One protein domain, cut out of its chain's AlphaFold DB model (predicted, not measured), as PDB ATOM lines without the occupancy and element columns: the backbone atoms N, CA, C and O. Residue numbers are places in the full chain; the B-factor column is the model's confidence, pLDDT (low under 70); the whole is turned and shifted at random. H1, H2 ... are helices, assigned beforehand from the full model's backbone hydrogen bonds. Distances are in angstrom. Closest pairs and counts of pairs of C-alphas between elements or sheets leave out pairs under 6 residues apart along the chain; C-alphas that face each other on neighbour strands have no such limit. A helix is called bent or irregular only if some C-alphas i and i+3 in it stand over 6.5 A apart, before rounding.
ATOM      1  N   GLY A  14      15.778 -67.039  23.642       93.25
ATOM      2  CA  GLY A  14      15.087 -65.839  23.163       93.25
ATOM      3  C   GLY A  14      15.179 -64.657  24.134       93.25
ATOM      4  O   GLY A  14      15.372 -63.524  23.700       93.25
ATOM      5  N   ALA A  15      15.111 -64.902  25.447       94.19
ATOM      6  CA  ALA A  15      15.268 -63.848  26.447       94.19
ATOM      7  C   ALA A  15      16.705 -63.304  26.491       94.19
ATOM      8  O   ALA A  15      16.895 -62.089  26.548       94.19
ATOM      9  N   PHE A  16      17.712 -64.179  26.399       94.62
ATOM     10  CA  PHE A  16      19.108 -63.754  26.292       94.62
ATOM     11  C   PHE A  16      19.370 -62.985  24.992       94.62
ATOM     12  O   PHE A  16      19.995 -61.933  25.041       94.62
ATOM     13  N   ALA A  17      18.846 -63.443  23.855       93.88
ATOM     14  CA  ALA A  17      19.006 -62.764  22.571       93.88
ATOM     15  C   ALA A  17      18.368 -61.368  22.572       93.88
ATOM     16  O   ALA A  17      18.959 -60.401  22.097       93.88
ATOM     17  N   LYS A  18      17.176 -61.232  23.170       94.94
ATOM     18  CA  LYS A  18      16.534 -59.925  23.354       94.94
ATOM     19  C   LYS A  18      17.384 -59.001  24.225       94.94
ATOM     20  O   LYS A  18      17.534 -57.828  23.900       94.94
ATOM     21  N   TYR A  19      17.949 -59.524  25.312       95.31
ATOM     22  CA  TYR A  19      18.820 -58.747  26.190       95.31
ATOM     23  C   TYR A  19      20.125 -58.326  25.496       95.31
ATOM     24  O   TYR A  19      20.535 -57.176  25.608       95.31
ATOM     25  N   GLU A  20      20.744 -59.216  24.718       94.69
ATOM     26  CA  GLU A  20      21.911 -58.911  23.882       94.69
ATOM     27  C   GLU A  20      21.628 -57.772  22.890       94.69
ATOM     28  O   GLU A  20      22.435 -56.849  22.768       94.69
ATOM     29  N   ALA A  21      20.470 -57.796  22.219       93.56
ATOM     30  CA  ALA A  21      20.059 -56.733  21.304       93.56
ATOM     31  C   ALA A  21      19.908 -55.385  22.030       93.56
ATOM     32  O   ALA A  21      20.471 -54.385  21.591       93.56
ATOM     33  N   GLN A  22      19.247 -55.369  23.194       95.12
ATOM     34  CA  GLN A  22      19.107 -54.160  24.016       95.12
ATOM     35  C   GLN A  22      20.466 -53.605  24.466       95.12
ATOM     36  O   GLN A  22      20.695 -52.395  24.414       95.12
ATOM     37  N   LEU A  23      21.386 -54.480  24.884       93.81
ATOM     38  CA  LEU A  23      22.750 -54.083  25.239       93.81
ATOM     39  C   LEU A  23      23.493 -53.505  24.031       93.81
ATOM     40  O   LEU A  23      24.164 -52.485  24.166       93.81
ATOM     41  N   SER A  24      23.341 -54.114  22.854       92.31
ATOM     42  CA  SER A  24      23.956 -53.642  21.609       92.31
ATOM     43  C   SER A  24      23.447 -52.254  21.214       92.31
ATOM     44  O   SER A  24      24.245 -51.373  20.895       92.31
ATOM     45  N   GLU A  25      22.135 -52.020  21.298       92.62
ATOM     46  CA  GLU A  25      21.519 -50.712  21.041       92.62
ATOM     47  C   GLU A  25      22.017 -49.644  22.020       92.62
ATOM     48  O   GLU A  25      22.445 -48.562  21.606       92.62
ATOM     49  N   TYR A  26      22.017 -49.950  23.321       93.25
ATOM     50  CA  TYR A  26      22.496 -49.024  24.349       93.25
ATOM     51  C   TYR A  26      23.976 -48.690  24.167       93.25
ATOM     52  O   TYR A  26      24.388 -47.532  24.259       93.25
ATOM     53  N   PHE A  27      24.778 -49.703  23.862       90.69
ATOM     54  CA  PHE A  27      26.188 -49.531  23.582       90.69
ATOM     55  C   PHE A  27      26.418 -48.631  22.350       90.69
ATOM     56  O   PHE A  27      27.173 -47.656  22.426       90.69
ATOM     57  N   MET A  28      25.715 -48.888  21.242       91.56
ATOM     58  CA  MET A  28      25.785 -48.067  20.026       91.56
ATOM     59  C   MET A  28      25.365 -46.618  20.277       91.56
ATOM     60  O   MET A  28      25.984 -45.692  19.742       91.56
ATOM     61  N   TYR A  29      24.361 -46.402  21.129       92.81
ATOM     62  CA  TYR A  29      23.975 -45.069  21.580       92.81
ATOM     63  C   TYR A  29      25.135 -44.346  22.285       92.81
ATOM     64  O   TYR A  29      25.434 -43.204  21.929       92.81
ATOM     65  N   LEU A  30      25.829 -44.998  23.229       92.62
ATOM     66  CA  LEU A  30      26.955 -44.394  23.958       92.62
ATOM     67  C   LEU A  30      28.107 -44.004  23.022       92.62
ATOM     68  O   LEU A  30      28.607 -42.880  23.099       92.62
ATOM     69  N   ILE A  31      28.501 -44.898  22.112       92.31
ATOM     70  CA  ILE A  31      29.587 -44.635  21.155       92.31
ATOM     71  C   ILE A  31      29.207 -43.532  20.169       92.31
ATOM     72  O   ILE A  31      30.017 -42.644  19.886       92.31
ATOM     73  N   THR A  32      27.973 -43.548  19.666       92.31
ATOM     74  CA  THR A  32      27.474 -42.503  18.763       92.31
ATOM     75  C   THR A  32      27.452 -41.152  19.466       92.31
ATOM     76  O   THR A  32      27.874 -40.151  18.887       92.31
ATOM     77  N   TYR A  33      26.994 -41.114  20.718       92.44
ATOM     78  CA  TYR A  33      26.987 -39.907  21.533       92.44
ATOM     79  C   TYR A  33      28.399 -39.334  21.708       92.44
ATOM     80  O   TYR A  33      28.609 -38.153  21.426       92.44
ATOM     81  N   LEU A  34      29.364 -40.165  22.114       93.69
ATOM     82  CA  LEU A  34      30.760 -39.754  22.281       93.69
ATOM     83  C   LEU A  34      31.356 -39.246  20.961       93.69
ATOM     84  O   LEU A  34      31.908 -38.150  20.912       93.69
ATOM     85  N   SER A  35      31.145 -39.980  19.866       92.75
ATOM     86  CA  SER A  35      31.674 -39.624  18.541       92.75
ATOM     87  C   SER A  35      31.108 -38.296  18.035       92.75
ATOM     88  O   SER A  35      31.860 -37.408  17.631       92.75
ATOM     89  N   LYS A  36      29.782 -38.112  18.109       92.88
ATOM     90  CA  LYS A  36      29.131 -36.856  17.703       92.88
ATOM     91  C   LYS A  36      29.544 -35.690  18.594       92.88
ATOM     92  O   LYS A  36      29.728 -34.579  18.100       92.88
ATOM     93  N   THR A  37      29.688 -35.930  19.895       92.56
ATOM     94  CA  THR A  37      30.109 -34.888  20.833       92.56
ATOM     95  C   THR A  37      31.539 -34.458  20.552       92.56
ATOM     96  O   THR A  37      31.765 -33.258  20.456       92.56
ATOM     97  N   LYS A  38      32.472 -35.398  20.349       93.31
ATOM     98  CA  LYS A  38      33.875 -35.105  20.022       93.31
ATOM     99  C   LYS A  38      33.991 -34.147  18.837       93.31
ATOM    100  O   LYS A  38      34.648 -33.118  18.947       93.31
ATOM    101  N   VAL A  39      33.286 -34.447  17.744       92.69
ATOM    102  CA  VAL A  39      33.251 -33.590  16.545       92.69
ATOM    103  C   VAL A  39      32.635 -32.222  16.847       92.69
ATOM    104  O   VAL A  39      33.143 -31.205  16.390       92.69
ATOM    105  N   LYS A  58      30.308 -63.450  18.706       92.62
ATOM    106  CA  LYS A  58      29.981 -64.736  18.093       92.62
ATOM    107  C   LYS A  58      28.751 -64.591  17.207       92.62
ATOM    108  O   LYS A  58      27.696 -64.190  17.680       92.62
ATOM    109  N   TYR A  59      28.876 -65.018  15.950       89.81
ATOM    110  CA  TYR A  59      27.764 -65.048  14.991       89.81
ATOM    111  C   TYR A  59      26.748 -66.170  15.273       89.81
ATOM    112  O   TYR A  59      25.608 -66.118  14.820       89.81
ATOM    113  N   LYS A  60      27.170 -67.238  15.969       92.12
ATOM    114  CA  LYS A  60      26.325 -68.414  16.210       92.12
ATOM    115  C   LYS A  60      25.191 -68.062  17.170       92.12
ATOM    116  O   LYS A  60      25.439 -67.573  18.266       92.12
ATOM    117  N   HIS A  61      23.963 -68.422  16.814       90.25
ATOM    118  CA  HIS A  61      22.795 -68.194  17.665       90.25
ATOM    119  C   HIS A  61      22.565 -69.355  18.646       90.25
ATOM    120  O   HIS A  61      21.627 -70.138  18.523       90.25
ATOM    121  N   THR A  62      23.473 -69.502  19.610       94.38
ATOM    122  CA  THR A  62      23.375 -70.503  20.687       94.38
ATOM    123  C   THR A  62      23.456 -69.835  22.050       94.38
ATOM    124  O   THR A  62      24.081 -68.786  22.186       94.38
ATOM    125  N   THR A  63      22.896 -70.463  23.089       92.38
ATOM    126  CA  THR A  63      22.893 -69.902  24.453       92.38
ATOM    127  C   THR A  63      24.296 -69.521  24.930       92.38
ATOM    128  O   THR A  63      24.479 -68.455  25.507       92.38
ATOM    129  N   THR A  64      25.300 -70.359  24.657       94.50
ATOM    130  CA  THR A  64      26.702 -70.081  25.010       94.50
ATOM    131  C   THR A  64      27.249 -68.856  24.277       94.50
ATOM    132  O   THR A  64      27.900 -68.016  24.894       94.50
ATOM    133  N   SER A  65      26.966 -68.734  22.979       95.38
ATOM    134  CA  SER A  65      27.429 -67.616  22.148       95.38
ATOM    135  C   SER A  65      26.771 -66.300  22.566       95.38
ATOM    136  O   SER A  65      27.464 -65.315  22.791       95.38
ATOM    137  N   VAL A  66      25.455 -66.315  22.785       95.19
ATOM    138  CA  VAL A  66      24.696 -65.146  23.249       95.19
ATOM    139  C   VAL A  66      25.167 -64.706  24.639       95.19
ATOM    140  O   VAL A  66      25.425 -63.527  24.861       95.19
ATOM    141  N   LYS A  67      25.374 -65.638  25.584       94.19
ATOM    142  CA  LYS A  67      25.929 -65.307  26.912       94.19
ATOM    143  C   LYS A  67      27.338 -64.713  26.831       94.19
ATOM    144  O   LYS A  67      27.661 -63.815  27.607       94.19
ATOM    145  N   HIS A  68      28.168 -65.197  25.909       94.81
ATOM    146  CA  HIS A  68      29.492 -64.628  25.660       94.81
ATOM    147  C   HIS A  68      29.396 -63.183  25.151       94.81
ATOM    148  O   HIS A  68      30.034 -62.300  25.721       94.81
ATOM    149  N   ASN A  69      28.547 -62.933  24.154       94.94
ATOM    150  CA  ASN A  69      28.330 -61.599  23.597       94.94
ATOM    151  C   ASN A  69      27.763 -60.631  24.647       94.94
ATOM    152  O   ASN A  69      28.278 -59.527  24.794       94.94
ATOM    153  N   ILE A  70      26.785 -61.065  25.454       94.75
ATOM    154  CA  ILE A  70      26.259 -60.292  26.594       94.75
ATOM    155  C   ILE A  70      27.391 -59.871  27.538       94.75
ATOM    156  O   ILE A  70      27.463 -58.707  27.925       94.75
ATOM    157  N   LYS A  71      28.289 -60.798  27.901       93.94
ATOM    158  CA  LYS A  71      29.416 -60.501  28.800       93.94
ATOM    159  C   LYS A  71      30.347 -59.441  28.207       93.94
ATOM    160  O   LYS A  71      30.754 -58.534  28.928       93.94
ATOM    161  N   LEU A  72      30.666 -59.545  26.916       93.50
ATOM    162  CA  LEU A  72      31.496 -58.561  26.216       93.50
ATOM    163  C   LEU A  72      30.821 -57.186  26.169       93.50
ATOM    164  O   LEU A  72      31.437 -56.185  26.523       93.50
ATOM    165  N   LEU A  73      29.544 -57.135  25.786       92.81
ATOM    166  CA  LEU A  73      28.783 -55.887  25.714       92.81
ATOM    167  C   LEU A  73      28.688 -55.199  27.078       92.81
ATOM    168  O   LEU A  73      28.874 -53.987  27.159       92.81
ATOM    169  N   LEU A  74      28.445 -55.954  28.154       93.19
ATOM    170  CA  LEU A  74      28.422 -55.412  29.514       93.19
ATOM    171  C   LEU A  74      29.773 -54.814  29.920       93.19
ATOM    172  O   LEU A  74      29.796 -53.705  30.448       93.19
ATOM    173  N   ASP A  75      30.885 -55.495  29.633       92.44
ATOM    174  CA  ASP A  75      32.235 -54.984  29.911       92.44
ATOM    175  C   ASP A  75      32.508 -53.671  29.153       92.44
ATOM    176  O   ASP A  75      32.962 -52.680  29.735       92.44
ATOM    177  N   TYR A  76      32.133 -53.610  27.872       91.75
ATOM    178  CA  TYR A  76      32.243 -52.384  27.083       91.75
ATOM    179  C   TYR A  76      31.364 -51.253  27.620       91.75
ATOM    180  O   TYR A  76      31.824 -50.112  27.734       91.75
ATOM    181  N   ILE A  77      30.112 -51.545  27.980       92.06
ATOM    182  CA  ILE A  77      29.190 -50.567  28.566       92.06
ATOM    183  C   ILE A  77      29.743 -50.040  29.892       92.06
ATOM    184  O   ILE A  77      29.742 -48.826  30.107       92.06
ATOM    185  N   GLN A  78      30.258 -50.916  30.756       91.94
ATOM    186  CA  GLN A  78      30.816 -50.547  32.057       91.94
ATOM    187  C   GLN A  78      32.003 -49.586  31.917       91.94
ATOM    188  O   GLN A  78      32.115 -48.638  32.695       91.94
ATOM    189  N   LYS A  79      32.847 -49.776  30.896       91.56
ATOM    190  CA  LYS A  79      33.975 -48.879  30.586       91.56
ATOM    191  C   LYS A  79      33.524 -47.569  29.938       91.56
ATOM    192  O   LYS A  79      34.017 -46.501  30.287       91.56
ATOM    193  N   THR A  80      32.563 -47.628  29.018       92.19
ATOM    194  CA  THR A  80      32.170 -46.481  28.176       92.19
ATOM    195  C   THR A  80      31.210 -45.523  28.885       92.19
ATOM    196  O   THR A  80      31.317 -44.303  28.743       92.19
ATOM    197  N   LYS A  81      30.271 -46.047  29.681       92.50
ATOM    198  CA  LYS A  81      29.255 -45.260  30.400       92.50
ATOM    199  C   LYS A  81      29.847 -44.138  31.271       92.50
ATOM    200  O   LYS A  81      29.377 -43.008  31.132       92.50
ATOM    201  N   PRO A  82      30.860 -44.353  32.137       93.38
ATOM    202  CA  PRO A  82      31.429 -43.262  32.934       93.38
ATOM    203  C   PRO A  82      32.081 -42.170  32.072       93.38
ATOM    204  O   PRO A  82      31.970 -40.991  32.407       93.38
ATOM    205  N   ILE A  83      32.681 -42.530  30.933       93.75
ATOM    206  CA  ILE A  83      33.289 -41.577  29.992       93.75
ATOM    207  C   ILE A  83      32.205 -40.711  29.343       93.75
ATOM    208  O   ILE A  83      32.294 -39.484  29.357       93.75
ATOM    209  N   ALA A  84      31.131 -41.336  28.854       92.50
ATOM    210  CA  ALA A  84      29.978 -40.627  28.307       92.50
ATOM    211  C   ALA A  84      29.330 -39.699  29.346       92.50
ATOM    212  O   ALA A  84      28.948 -38.578  29.015       92.50
ATOM    213  N   LYS A  85      29.256 -40.122  30.615       92.06
ATOM    214  CA  LYS A  85      28.732 -39.286  31.705       92.06
ATOM    215  C   LYS A  85      29.639 -38.084  31.963       92.06
ATOM    216  O   LYS A  85      29.140 -36.973  32.105       92.06
ATOM    217  N   LYS A  86      30.961 -38.287  31.980       91.06
ATOM    218  CA  LYS A  86      31.944 -37.206  32.130       91.06
ATOM    219  C   LYS A  86      31.824 -36.187  30.995       91.06
ATOM    220  O   LYS A  86      31.716 -34.998  31.274       91.06
ATOM    221  N   ALA A  87      31.761 -36.648  29.744       91.19
ATOM    222  CA  ALA A  87      31.563 -35.778  28.585       91.19
ATOM    223  C   ALA A  87      30.232 -35.006  28.665       91.19
ATOM    224  O   ALA A  87      30.194 -33.805  28.405       91.19
ATOM    225  N   TYR A  88      29.149 -35.665  29.089       89.81
ATOM    226  CA  TYR A  88      27.859 -35.008  29.296       89.81
ATOM    227  C   TYR A  88      27.938 -33.889  30.336       89.81
ATOM    228  O   TYR A  88      27.514 -32.763  30.070       89.81
ATOM    229  N   ASN A  89      28.534 -34.175  31.490       89.31
ATOM    230  CA  ASN A  89      28.670 -33.197  32.562       89.31
ATOM    231  C   ASN A  89      29.557 -32.014  32.147       89.31
ATOM    232  O   ASN A  89      29.214 -30.867  32.408       89.31
ATOM    233  N   GLN A  90      30.664 -32.286  31.453       89.44
ATOM    234  CA  GLN A  90      31.622 -31.263  31.040       89.44
ATOM    235  C   GLN A  90      31.061 -30.309  29.978       89.44
ATOM    236  O   GLN A  90      31.254 -29.102  30.081       89.44
ATOM    237  N   TYR A  91      30.367 -30.831  28.962       88.00
ATOM    238  CA  TYR A  91      29.987 -30.030  27.791       88.00
ATOM    239  C   TYR A  91      28.503 -29.649  27.732       88.00
ATOM    240  O   TYR A  91      28.138 -28.774  26.944       88.00
ATOM    241  N   PHE A  92      27.633 -30.291  28.521       81.12
ATOM    242  CA  PHE A  92      26.181 -30.103  28.410       81.12
ATOM    243  C   PHE A  92      25.449 -29.838  29.731       81.12
ATOM    244  O   PHE A  92      24.397 -29.204  29.672       81.12
ATOM    245  N   GLN A  93      25.960 -30.245  30.903       68.62
ATOM    246  CA  GLN A  93      25.308 -29.882  32.178       68.62
ATOM    247  C   GLN A  93      25.460 -28.399  32.544       68.62
ATOM    248  O   GLN A  93      24.592 -27.876  33.225       68.62
ATOM    249  N   LEU A  94      26.484 -27.694  32.052       53.62
ATOM    250  CA  LEU A  94      26.657 -26.248  32.282       53.62
ATOM    251  C   LEU A  94      25.730 -25.361  31.415       53.62
ATOM    252  O   LEU A  94      25.957 -24.160  31.304       53.62
TER     253      LEU A  94
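This is residues 14 to 39 and 58 to 94 of the 96 residues of the protein "Orf-D family protein" of Borrelia japonica (UniProt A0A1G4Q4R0). Two long helices, H1 and then H2, lie side by side at a slant and run the same way, making a rod. H2 bends, and both of its arms, H2a and H2b, pack on H1. The printed part has 63 residues, two named helices and no named strand, class all helix. It is loose, with a radius of gyration of the C-alphas of 14.0 A and spans of 45 by 17 by 17 A.

H1, residues 14 to 39, is 37.6 A long and begins at C-alpha 14 (15.087, -65.839, 23.163). H2, residues 63 to 91, was assigned as one helix by its hydrogen bonds but is bent: C-alphas 79 and 82 are 6.6 A apart. Its arms are H2a, residues 63 to 79, 24.5 A, and H2b, residues 82 to 91, 14.3 A, ending at C-alpha 91 (29.987, -30.030, 27.791).

H1 touches H2a with residues 16 to 27 alone, the same way at a shallow tilt of 29 degrees; the closest C-alphas, of Glu 20 and Ile 70, are 5.3 A apart. With residues 30 to 37 alone H1 touches H2b, the same way at a tilt of 35.4 degrees, only just steep; the closest C-alphas, of Leu 34 and Ala 84, are 6.1 A apart. In H1, H2a and H2b every O i to N i+4 pair is within hydrogen-bond range.

The C-alphas farthest apart, of Thr 62 and Leu 94, are 45.9 A apart. Residues 40 to 57 are not printed; C-alphas 39 and 58 are 31.4 A apart across this cut. Residues 93 to 94 have pLDDT under 70.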